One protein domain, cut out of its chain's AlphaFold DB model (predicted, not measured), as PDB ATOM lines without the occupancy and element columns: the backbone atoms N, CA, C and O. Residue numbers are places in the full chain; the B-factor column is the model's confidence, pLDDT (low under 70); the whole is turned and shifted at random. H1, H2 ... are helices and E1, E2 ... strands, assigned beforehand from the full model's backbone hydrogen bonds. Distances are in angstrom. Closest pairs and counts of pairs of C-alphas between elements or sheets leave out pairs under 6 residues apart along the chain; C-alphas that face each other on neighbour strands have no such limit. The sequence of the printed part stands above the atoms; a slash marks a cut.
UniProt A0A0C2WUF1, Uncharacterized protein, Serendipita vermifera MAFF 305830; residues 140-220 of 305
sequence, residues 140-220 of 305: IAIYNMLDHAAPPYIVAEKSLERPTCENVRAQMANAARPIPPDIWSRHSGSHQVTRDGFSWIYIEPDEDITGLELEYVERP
ATOM      1  N   ILE A 140      21.109 -31.960  14.680       81.19
ATOM      2  CA  ILE A 140      21.267 -32.222  13.257       81.19
ATOM      3  C   ILE A 140      21.486 -30.874  12.573       81.19
ATOM      4  O   ILE A 140      20.617 -30.001  12.614       81.19
ATOM      5  N   ALA A 141      22.667 -30.694  11.984       86.12
ATOM      6  CA  ALA A 141      23.007 -29.516  11.198       86.12
ATOM      7  C   ALA A 141      22.747 -29.785   9.714       86.12
ATOM      8  O   ALA A 141      23.205 -30.790   9.174       86.12
ATOM      9  N   ILE A 142      22.021 -28.876   9.066       88.50
ATOM     10  CA  ILE A 142      21.625 -28.986   7.663       88.50
ATOM     11  C   ILE A 142      22.072 -27.716   6.954       88.50
ATOM     12  O   ILE A 142      21.607 -26.618   7.269       88.50
ATOM     13  N   TYR A 143      22.992 -27.848   6.011       88.19
ATOM     14  CA  TYR A 143      23.604 -26.705   5.338       88.19
ATOM     15  C   TYR A 143      22.803 -26.303   4.101       88.19
ATOM     16  O   TYR A 143      22.163 -27.135   3.459       88.19
ATOM     17  N   ASN A 144      22.829 -25.020   3.744       87.25
ATOM     18  CA  ASN A 144      22.306 -24.601   2.450       87.25
ATOM     19  C   ASN A 144      23.279 -25.069   1.363       87.25
ATOM     20  O   ASN A 144      24.459 -24.721   1.404       87.25
ATOM     21  N   MET A 145      22.782 -25.843   0.397       84.75
ATOM     22  CA  MET A 145      23.609 -26.348  -0.695       84.75
ATOM     23  C   MET A 145      24.185 -25.210  -1.548       84.75
ATOM     24  O   MET A 145      25.335 -25.271  -1.952       84.75
ATOM     25  N   LEU A 146      23.407 -24.159  -1.818       83.12
ATOM     26  CA  LEU A 146      23.800 -23.091  -2.751       83.12
ATOM     27  C   LEU A 146      24.518 -21.916  -2.077       83.12
ATOM     28  O   LEU A 146      25.074 -21.063  -2.766       83.12
ATOM     29  N   ASP A 147      24.509 -21.866  -0.745       83.12
ATOM     30  CA  ASP A 147      25.164 -20.824   0.041       83.12
ATOM     31  C   ASP A 147      25.867 -21.433   1.258       83.12
ATOM     32  O   ASP A 147      25.333 -21.474   2.366       83.12
ATOM     33  N   HIS A 148      27.098 -21.901   1.052       69.81
ATOM     34  CA  HIS A 148      27.917 -22.475   2.121       69.81
ATOM     35  C   HIS A 148      28.384 -21.448   3.165       69.81
ATOM     36  O   HIS A 148      28.910 -21.843   4.205       69.81
ATOM     37  N   ALA A 149      28.243 -20.145   2.895       76.38
ATOM     38  CA  ALA A 149      28.544 -19.108   3.876       76.38
ATOM     39  C   ALA A 149      27.368 -18.879   4.838       76.38
ATOM     40  O   ALA A 149      27.573 -18.352   5.936       76.38
ATOM     41  N   ALA A 150      26.153 -19.289   4.457       81.00
ATOM     42  CA  ALA A 150      24.996 -19.235   5.335       81.00
ATOM     43  C   ALA A 150      25.172 -20.176   6.542       81.00
ATOM     44  O   ALA A 150      25.672 -21.298   6.402       81.00
ATOM     45  N   PRO A 151      24.731 -19.758   7.742       83.50
ATOM     46  CA  PRO A 151      24.731 -20.641   8.898       83.50
ATOM     47  C   PRO A 151      23.805 -21.847   8.656       83.50
ATOM     48  O   PRO A 151      22.748 -21.690   8.034       83.50
ATOM     49  N   PRO A 152      24.155 -23.043   9.165       86.69
ATOM     50  CA  PRO A 152      23.314 -24.222   9.015       86.69
ATOM     51  C   PRO A 152      21.981 -24.056   9.744       86.69
ATOM     52  O   PRO A 152      21.899 -23.456  10.821       86.69
ATOM     53  N   TYR A 153      20.945 -24.674   9.190       85.44
ATOM     54  CA  TYR A 153      19.704 -24.903   9.907       85.44
ATOM     55  C   TYR A 153      19.935 -25.998  10.956       85.44
ATOM     56  O   TYR A 153      20.441 -27.074  10.635       85.44
ATOM     57  N   ILE A 154      19.581 -25.726  12.213       84.62
ATOM     58  CA  ILE A 154      19.801 -26.648  13.331       84.62
ATOM     59  C   ILE A 154      18.468 -27.236  13.788       84.62
ATOM     60  O   ILE A 154      17.611 -26.512  14.292       84.62
ATOM     61  N   VAL A 155      18.336 -28.557  13.679       80.25
ATOM     62  CA  VAL A 155      17.233 -29.327  14.265       80.25
ATOM     63  C   VAL A 155      17.691 -29.937  15.584       80.25
ATOM     64  O   VAL A 155      18.738 -30.582  15.657       80.25
ATOM     65  N   ALA A 156      16.901 -29.752  16.641       73.38
ATOM     66  CA  ALA A 156      17.139 -30.430  17.909       73.38
ATOM     67  C   ALA A 156      16.703 -31.897  17.796       73.38
ATOM     68  O   ALA A 156      15.510 -32.173  17.680       73.38
ATOM     69  N   GLU A 157      17.639 -32.842  17.877       64.88
ATOM     70  CA  GLU A 157      17.348 -34.271  17.691       64.88
ATOM     71  C   GLU A 157      16.396 -34.804  18.772       64.88
ATOM     72  O   GLU A 157      15.479 -35.557  18.473       64.88
ATOM     73  N   LYS A 158      16.497 -34.288  20.006       60.41
ATOM     74  CA  LYS A 158      15.588 -34.608  21.130       60.41
ATOM     75  C   LYS A 158      14.113 -34.282  20.879       60.41
ATOM     76  O   LYS A 158      13.265 -34.729  21.642       60.41
ATOM     77  N   SER A 159      13.807 -33.480  19.859       59.06
ATOM     78  CA  SER A 159      12.426 -33.195  19.456       59.06
ATOM     79  C   SER A 159      11.835 -34.267  18.531       59.06
ATOM     80  O   SER A 159      10.647 -34.212  18.224       59.06
ATOM     81  N   LEU A 160      12.648 -35.234  18.092       61.47
ATOM     82  CA  LEU A 160      12.285 -36.271  17.138       61.47
ATOM     83  C   LEU A 160      12.455 -37.649  17.786       61.47
ATOM     84  O   LEU A 160      13.570 -38.080  18.049       61.47
ATOM     85  N   GLU A 161      11.355 -38.382  17.987       63.81
ATOM     86  CA  GLU A 161      11.419 -39.801  18.390       63.81
ATOM     87  C   GLU A 161      12.183 -40.652  17.359       63.81
ATOM     88  O   GLU A 161      12.774 -41.677  17.695       63.81
ATOM     89  N   ARG A 162      12.186 -40.201  16.096       71.88
ATOM     90  CA  ARG A 162      12.986 -40.740  14.998       71.88
ATOM     91  C   ARG A 162      13.354 -39.612  14.022       71.88
ATOM     92  O   ARG A 162      12.440 -38.974  13.486       71.88
ATOM     93  N   PRO A 163      14.642 -39.351  13.755       77.62
ATOM     94  CA  PRO A 163      15.056 -38.312  12.821       77.62
ATOM     95  C   PRO A 163      14.939 -38.829  11.382       77.62
ATOM     96  O   PRO A 163      15.894 -39.326  10.793       77.62
ATOM     97  N   THR A 164      13.737 -38.762  10.815       85.81
ATOM     98  CA  THR A 164      13.511 -39.024   9.386       85.81
ATOM     99  C   THR A 164      13.585 -37.734   8.574       85.81
ATOM    100  O   THR A 164      13.404 -36.633   9.108       85.81
ATOM    101  N   CYS A 165      13.814 -37.863   7.265       83.19
ATOM    102  CA  CYS A 165      13.801 -36.738   6.330       83.19
ATOM    103  C   CYS A 165      12.477 -35.959   6.396       83.19
ATOM    104  O   CYS A 165      12.486 -34.736   6.511       83.19
ATOM    105  N   GLU A 166      11.332 -36.646   6.408       84.12
ATOM    106  CA  GLU A 166      10.002 -36.037   6.513       84.12
ATOM    107  C   GLU A 166       9.853 -35.178   7.773       84.12
ATOM    108  O   GLU A 166       9.415 -34.030   7.690       84.12
ATOM    109  N   ASN A 167      10.282 -35.700   8.924       84.00
ATOM    110  CA  ASN A 167      10.194 -34.995  10.199       84.00
ATOM    111  C   ASN A 167      11.027 -33.711  10.194       84.00
ATOM    112  O   ASN A 167      10.577 -32.659  10.650       84.00
ATOM    113  N   VAL A 168      12.230 -33.773   9.630       85.88
ATOM    114  CA  VAL A 168      13.091 -32.601   9.487       85.88
ATOM    115  C   VAL A 168      12.521 -31.594   8.498       85.88
ATOM    116  O   VAL A 168      12.467 -30.403   8.799       85.88
ATOM    117  N   ARG A 169      12.025 -32.053   7.347       86.31
ATOM    118  CA  ARG A 169      11.363 -31.192   6.358       86.31
ATOM    119  C   ARG A 169      10.163 -30.465   6.952       86.31
ATOM    120  O   ARG A 169       9.973 -29.286   6.657       86.31
ATOM    121  N   ALA A 170       9.383 -31.142   7.793       83.31
ATOM    122  CA  ALA A 170       8.252 -30.549   8.493       83.31
ATOM    123  C   ALA A 170       8.687 -29.442   9.468       83.31
ATOM    124  O   ALA A 170       8.040 -28.401   9.513       83.31
ATOM    125  N   GLN A 171       9.801 -29.613  10.189       83.38
ATOM    126  CA  GLN A 171      10.345 -28.553  11.054       83.38
ATOM    127  C   GLN A 171      10.923 -27.371  10.262       83.38
ATOM    128  O   GLN A 171      10.816 -26.219  10.683       83.38
ATOM    129  N   MET A 172      11.517 -27.641   9.097       83.50
ATOM    130  CA  MET A 172      12.038 -26.603   8.202       83.50
ATOM    131  C   MET A 172      10.931 -25.816   7.486       83.50
ATOM    132  O   MET A 172      11.173 -24.685   7.053       83.50
ATOM    133  N   ALA A 173       9.730 -26.386   7.352       82.25
ATOM    134  CA  ALA A 173       8.572 -25.687   6.814       82.25
ATOM    135  C   ALA A 173       8.095 -24.621   7.812       82.25
ATOM    136  O   ALA A 173       7.767 -24.906   8.961       82.25
ATOM    137  N   ASN A 174       8.040 -23.367   7.374       72.44
ATOM    138  CA  ASN A 174       7.521 -22.265   8.178       72.44
ATOM    139  C   ASN A 174       6.702 -21.309   7.303       72.44
ATOM    140  O   ASN A 174       6.625 -21.476   6.089       72.44
ATOM    141  N   ALA A 175       6.088 -20.288   7.904       54.69
ATOM    142  CA  ALA A 175       5.233 -19.343   7.181       54.69
ATOM    143  C   ALA A 175       5.943 -18.613   6.015       54.69
ATOM    144  O   ALA A 175       5.277 -18.178   5.080       54.69
ATOM    145  N   ALA A 176       7.277 -18.509   6.043       60.66
ATOM    146  CA  ALA A 176       8.082 -17.943   4.959       60.66
ATOM    147  C   ALA A 176       8.506 -18.987   3.900       60.66
ATOM    148  O   ALA A 176       8.982 -18.612   2.833       60.66
ATOM    149  N   ARG A 177       8.329 -20.288   4.176       70.81
ATOM    150  CA  ARG A 177       8.664 -21.427   3.306       70.81
ATOM    151  C   ARG A 177       7.490 -22.415   3.253       70.81
ATOM    152  O   ARG A 177       7.547 -23.472   3.884       70.81
ATOM    153  N   PRO A 178       6.419 -22.094   2.503       64.69
ATOM    154  CA  PRO A 178       5.231 -22.945   2.423       64.69
ATOM    155  C   PRO A 178       5.499 -24.283   1.719       64.69
ATOM    156  O   PRO A 178       4.743 -25.233   1.899       64.69
ATOM    157  N   ILE A 179       6.569 -24.367   0.921       74.44
ATOM    158  CA  ILE A 179       7.024 -25.610   0.300       74.44
ATOM    159  C   ILE A 179       8.264 -26.086   1.068       74.44
ATOM    160  O   ILE A 179       9.267 -25.367   1.075       74.44
ATOM    161  N   PRO A 180       8.230 -27.273   1.702       77.00
ATOM    162  CA  PRO A 180       9.385 -27.786   2.421       77.00
ATOM    163  C   PRO A 180      10.544 -28.047   1.449       77.00
ATOM    164  O   PRO A 180      10.312 -28.620   0.372       77.00
ATOM    165  N   PRO A 181      11.783 -27.684   1.824       84.75
ATOM    166  CA  PRO A 181      12.949 -27.923   0.987       84.75
ATOM    167  C   PRO A 181      13.161 -29.424   0.773       84.75
ATOM    168  O   PRO A 181      12.634 -30.261   1.512       84.75
ATOM    169  N   ASP A 182      13.912 -29.761  -0.266       83.81
ATOM    170  CA  ASP A 182      14.404 -31.119  -0.471       83.81
ATOM    171  C   ASP A 182      15.745 -31.282   0.248       83.81
ATOM    172  O   ASP A 182      16.553 -30.351   0.274       83.81
ATOM    173  N   ILE A 183      15.960 -32.455   0.845       84.31
ATOM    174  CA  ILE A 183      17.151 -32.766   1.640       84.31
ATOM    175  C   ILE A 183      17.997 -33.780   0.881       84.31
ATOM    176  O   ILE A 183      17.487 -34.748   0.315       84.31
ATOM    177  N   TRP A 184      19.298 -33.535   0.891       85.44
ATOM    178  CA  TRP A 184      20.309 -34.310   0.205       85.44
ATOM    179  C   TRP A 184      21.394 -34.705   1.201       85.44
ATOM    180  O   TRP A 184      21.780 -33.908   2.055       85.44
ATOM    181  N   SER A 185      21.906 -35.926   1.084       80.31
ATOM    182  CA  SER A 185      23.124 -36.332   1.770       80.31
ATOM    183  C   SER A 185      24.320 -36.007   0.892       80.31
ATOM    184  O   SER A 185      24.350 -36.387  -0.280       80.31
ATOM    185  N   ARG A 186      25.306 -35.306   1.450       79.19
ATOM    186  CA  ARG A 186      26.585 -35.059   0.789       79.19
ATOM    187  C   ARG A 186      27.599 -36.115   1.211       79.19
ATOM    188  O   ARG A 186      27.757 -36.412   2.390       79.19
ATOM    189  N   HIS A 187      28.339 -36.632   0.241       71.75
ATOM    190  CA  HIS A 187      29.467 -37.528   0.461       71.75
ATOM    191  C   HIS A 187      30.723 -36.928  -0.164       71.75
ATOM    192  O   HIS A 187      30.675 -36.434  -1.290       71.75
ATOM    193  N   SER A 188      31.833 -36.978   0.567       68.12
ATOM    194  CA  SER A 188      33.136 -36.465   0.132       68.12
ATOM    195  C   SER A 188      34.053 -37.611  -0.289       68.12
ATOM    196  O   SER A 188      34.043 -38.670   0.337       68.12
ATOM    197  N   GLY A 189      34.879 -37.401  -1.320       62.47
ATOM    198  CA  GLY A 189      35.827 -38.415  -1.806       62.47
ATOM    199  C   GLY A 189      35.183 -39.633  -2.484       62.47
ATOM    200  O   GLY A 189      35.837 -40.659  -2.658       62.47
ATOM    201  N   SER A 190      33.911 -39.534  -2.868       57.81
ATOM    202  CA  SER A 190      33.111 -40.628  -3.428       57.81
ATOM    203  C   SER A 190      33.532 -41.016  -4.846       57.81
ATOM    204  O   SER A 190      33.285 -42.138  -5.285       57.81
ATOM    205  N   HIS A 191      34.139 -40.086  -5.588       54.47
ATOM    206  CA  HIS A 191      34.606 -40.315  -6.952       54.47
ATOM    207  C   HIS A 191      35.773 -39.399  -7.325       54.47
ATOM    208  O   HIS A 191      35.985 -38.353  -6.719       54.47
ATOM    209  N   GLN A 192      36.488 -39.744  -8.396       56.50
ATOM    210  CA  GLN A 192      37.663 -38.993  -8.870       56.50
ATOM    211  C   GLN A 192      37.331 -37.890  -9.890       56.50
ATOM    212  O   GLN A 192      38.225 -37.220 -10.395       56.50
ATOM    213  N   VAL A 193      36.049 -37.728 -10.227       53.81
ATOM    214  CA  VAL A 193      35.601 -36.877 -11.337       53.81
ATOM    215  C   VAL A 193      35.653 -35.381 -11.002       53.81
ATOM    216  O   VAL A 193      36.043 -34.573 -11.839       53.81
ATOM    217  N   THR A 194      35.294 -35.001  -9.774       54.16
ATOM    218  CA  THR A 194      35.469 -33.637  -9.260       54.16
ATOM    219  C   THR A 194      36.679 -33.596  -8.335       54.16
ATOM    220  O   THR A 194      37.036 -34.603  -7.725       54.16
ATOM    221  N   ARG A 195      37.315 -32.426  -8.213       63.69
ATOM    222  CA  ARG A 195      38.528 -32.258  -7.399       63.69
ATOM    223  C   ARG A 195      38.318 -32.664  -5.938       63.69
ATOM    224  O   ARG A 195      39.202 -33.275  -5.347       63.69
ATOM    225  N   ASP A 196      37.156 -32.320  -5.394       66.44
ATOM    226  CA  ASP A 196      36.799 -32.584  -3.999       66.44
ATOM    227  C   ASP A 196      36.049 -33.928  -3.835       66.44
ATOM    228  O   ASP A 196      35.755 -34.371  -2.725       66.44
ATOM    229  N   GLY A 197      35.748 -34.606  -4.950       65.62
ATOM    230  CA  GLY A 197      35.057 -35.893  -4.982       65.62
ATOM    231  C   GLY A 197      33.647 -35.865  -4.392       65.62
ATOM    232  O   GLY A 197      33.191 -36.894  -3.895       65.62
ATOM    233  N   PHE A 198      32.989 -34.703  -4.387       68.75
ATOM    234  CA  PHE A 198      31.651 -34.550  -3.820       68.75
ATOM    235  C   PHE A 198      30.583 -35.226  -4.669       68.75
ATOM    236  O   PHE A 198      30.531 -35.027  -5.880       68.75
ATOM    237  N   SER A 199      29.678 -35.934  -4.000       69.50
ATOM    238  CA  SER A 199      28.451 -36.468  -4.582       69.50
ATOM    239  C   SER A 199      27.272 -36.219  -3.650       69.50
ATOM    240  O   SER A 199      27.415 -36.345  -2.432       69.50
ATOM    241  N   TRP A 200      26.102 -35.955  -4.222       71.12
ATOM    242  CA  TRP A 200      24.868 -35.745  -3.474       71.12
ATOM    243  C   TRP A 200      23.862 -36.845  -3.780       71.12
ATOM    244  O   TRP A 200      23.698 -37.233  -4.936       71.12
ATOM    245  N   ILE A 201      23.184 -37.327  -2.744       71.88
ATOM    246  CA  ILE A 201      22.128 -38.334  -2.848       71.88
ATOM    247  C   ILE A 201      20.859 -37.746  -2.246       71.88
ATOM    248  O   ILE A 201      20.875 -37.274  -1.111       71.88
ATOM    249  N   TYR A 202      19.767 -37.747  -3.005       75.12
ATOM    250  CA  TYR A 202      18.472 -37.319  -2.486       75.12
ATOM    251  C   TYR A 202      18.002 -38.280  -1.393       75.12
ATOM    252  O   TYR A 202      18.057 -39.494  -1.584       75.12
ATOM    253  N   ILE A 203      17.516 -37.737  -0.277       73.25
ATOM    254  CA  ILE A 203      17.027 -38.533   0.849       73.25
ATOM    255  C   ILE A 203      15.506 -38.651   0.773       73.25
ATOM    256  O   ILE A 203      14.788 -37.642   0.783       73.25
ATOM    257  N   GLU A 204      15.004 -39.883   0.736       77.12
ATOM    258  CA  GLU A 204      13.563 -40.143   0.684       77.12
ATOM    259  C   GLU A 204      12.862 -39.752   2.003       77.12
ATOM    260  O   GLU A 204      13.486 -39.767   3.064       77.12
ATOM    261  N   PRO A 205      11.565 -39.380   1.989       77.88
ATOM    262  CA  PRO A 205      10.876 -38.862   3.178       77.88
ATOM    263  C   PRO A 205      10.952 -39.770   4.417       77.88
ATOM    264  O   PRO A 205      11.128 -39.287   5.534       77.88
ATOM    265  N   ASP A 206      10.851 -41.083   4.238       79.62
ATOM    266  CA  ASP A 206      10.866 -42.074   5.315       79.62
ATOM    267  C   ASP A 206      12.278 -42.530   5.717       79.62
ATOM    268  O   ASP A 206      12.438 -43.271   6.697       79.62
ATOM    269  N   GLU A 207      13.310 -42.076   5.001       77.12
ATOM    270  CA  GLU A 207      14.689 -42.417   5.311       77.12
ATOM    271  C   GLU A 207      15.162 -41.739   6.596       77.12
ATOM    272  O   GLU A 207      14.857 -40.585   6.907       77.12
ATOM    273  N   ASP A 208      15.919 -42.519   7.357       81.44
ATOM    274  CA  ASP A 208      16.605 -42.090   8.565       81.44
ATOM    275  C   ASP A 208      17.839 -41.269   8.180       81.44
ATOM    276  O   ASP A 208      18.690 -41.749   7.429       81.44
ATOM    277  N   ILE A 209      17.919 -40.049   8.704       81.94
ATOM    278  CA  ILE A 209      18.977 -39.083   8.390       81.94
ATOM    279  C   ILE A 209      20.101 -39.055   9.434       81.94
ATOM    280  O   ILE A 209      21.013 -38.230   9.340       81.94
ATOM    281  N   THR A 210      20.041 -39.926  10.446       76.69
ATOM    282  CA  THR A 210      21.020 -39.954  11.538       76.69
ATOM    283  C   THR A 210      22.441 -40.150  11.008       76.69
ATOM    284  O   THR A 210      22.722 -41.097  10.271       76.69
ATOM    285  N   GLY A 211      23.357 -39.271  11.425       72.00
ATOM    286  CA  GLY A 211      24.785 -39.362  11.107       72.00
ATOM    287  C   GLY A 211      25.159 -39.022   9.661       72.00
ATOM    288  O   GLY A 211      26.298 -39.254   9.265       72.00
ATOM    289  N   LEU A 212      24.229 -38.489   8.867       79.56
ATOM    290  CA  LEU A 212      24.510 -38.031   7.509       79.56
ATOM    291  C   LEU A 212      24.970 -36.566   7.504       79.56
ATOM    292  O   LEU A 212      24.493 -35.751   8.293       79.56
ATOM    293  N   GLU A 213      25.859 -36.210   6.572       83.19
ATOM    294  CA  GLU A 213      26.069 -34.804   6.216       83.19
ATOM    295  C   GLU A 213      24.902 -34.352   5.341       83.19
ATOM    296  O   GLU A 213      24.715 -34.874   4.240       83.19
ATOM    297  N   LEU A 214      24.104 -33.410   5.843       86.75
ATOM    298  CA  LEU A 214      22.867 -32.988   5.198       86.75
ATOM    299  C   LEU A 214      23.005 -31.599   4.586       86.75
ATOM    300  O   LEU A 214      23.434 -30.647   5.240       86.75
ATOM    301  N   GLU A 215      22.549 -31.479   3.348       87.81
ATOM    302  CA  GLU A 215      22.355 -30.210   2.663       87.81
ATOM    303  C   GLU A 215      20.901 -30.093   2.195       87.81
ATOM    304  O   GLU A 215      20.243 -31.096   1.915       87.81
ATOM    305  N   TYR A 216      20.373 -28.874   2.121       88.88
ATOM    306  CA  TYR A 216      19.026 -28.628   1.616       88.88
ATOM    307  C   TYR A 216      19.037 -27.727   0.385       88.88
ATOM    308  O   TYR A 216      19.884 -26.844   0.233       88.88
ATOM    309  N   VAL A 217      18.034 -27.936  -0.466       84.94
ATOM    310  CA  VAL A 217      17.747 -27.116  -1.643       84.94
ATOM    311  C   VAL A 217      16.324 -26.587  -1.537       84.94
ATOM    312  O   VAL A 217      15.370 -27.338  -1.313       84.94
ATOM    313  N   GLU A 218      16.172 -25.275  -1.697       82.44
ATOM    314  CA  GLU A 218      14.852 -24.667  -1.844       82.44
ATOM    315  C   GLU A 218      14.279 -25.033  -3.210       82.44
ATOM    316  O   GLU A 218      14.939 -24.874  -4.238       82.44
ATOM    317  N   ARG A 219      13.047 -25.552  -3.232       69.69
ATOM    318  CA  ARG A 219      12.407 -25.889  -4.502       69.69
ATOM    319  C   ARG A 219      12.174 -24.615  -5.321       69.69
ATOM    320  O   ARG A 219      11.624 -23.659  -4.767       69.69
ATOM    321  N   PRO A 220      12.486 -24.633  -6.629       64.38
ATOM    322  CA  PRO A 220      12.085 -23.580  -7.551       64.38
ATOM    323  C   PRO A 220      10.591 -23.264  -7.431       64.38
ATOM    324  O   PRO A 220       9.767 -24.167  -7.238       64.38
TER     325      PRO A 220
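This is residues 140 to 220 of the 305 residues of an uncharacterized protein of Serendipita vermifera MAFF 305830 (UniProt A0A0C2WUF1). With little regular structure, this is a strongly twisted sheet of five short strands with one short helix, H1, packed on it near E2 and E3, and the loop of residues 188 to 198 at one far end. The 81 printed residues, 31 in named elements, run E1 E2 H1 E3 E4 E5; the sheet is mixed, in order E2 E1 E5 E3 E4, and the class is mixed. It is compact, radius of gyration of the C-alphas 13.0 A, spanning 39 by 26 by 21 A.

Find C-alpha 140 at (21.267, -32.222, 13.257), where E1, residues 140 to 144, begins (13.3 A). Next come E2, 153 to 156, H1, 165 to 172 (10.5 A), E3, 182 to 187 (16.4 A), E4, 199 to 202, and E5, 214 to 217, ending at (17.747, -27.116, -1.643).

Inner strand E5 is parallel to E1, N 216 and O 143 2.8 A apart, and antiparallel to E3, N 184 and O 215 2.8 A apart. Hairpins E1-E2 and E3-E4 hold N 142 and O 153 at 2.9 A and N 185 and O 201 at 2.8 A. H1 is on the sheet, its closest C-alpha to E2 Val 168, 7.1 A from Val 155; in H1 every O i to N i+4 pair is within hydrogen-bond range. E2, H1 and E3 make a split strand-helix-strand unit, two strands of one sheet that are not neighbours with a helix between them along the chain; E1 and E5 are between them in the sheet, and its crossover is right-handed.

The farthest C-alphas, Ala 175 and Gln 192, are 41.2 A apart. The printed part has no cut; links E3 to E4 and E4 to E5 are long. Residues 188 to 199, among others, are under pLDDT 70.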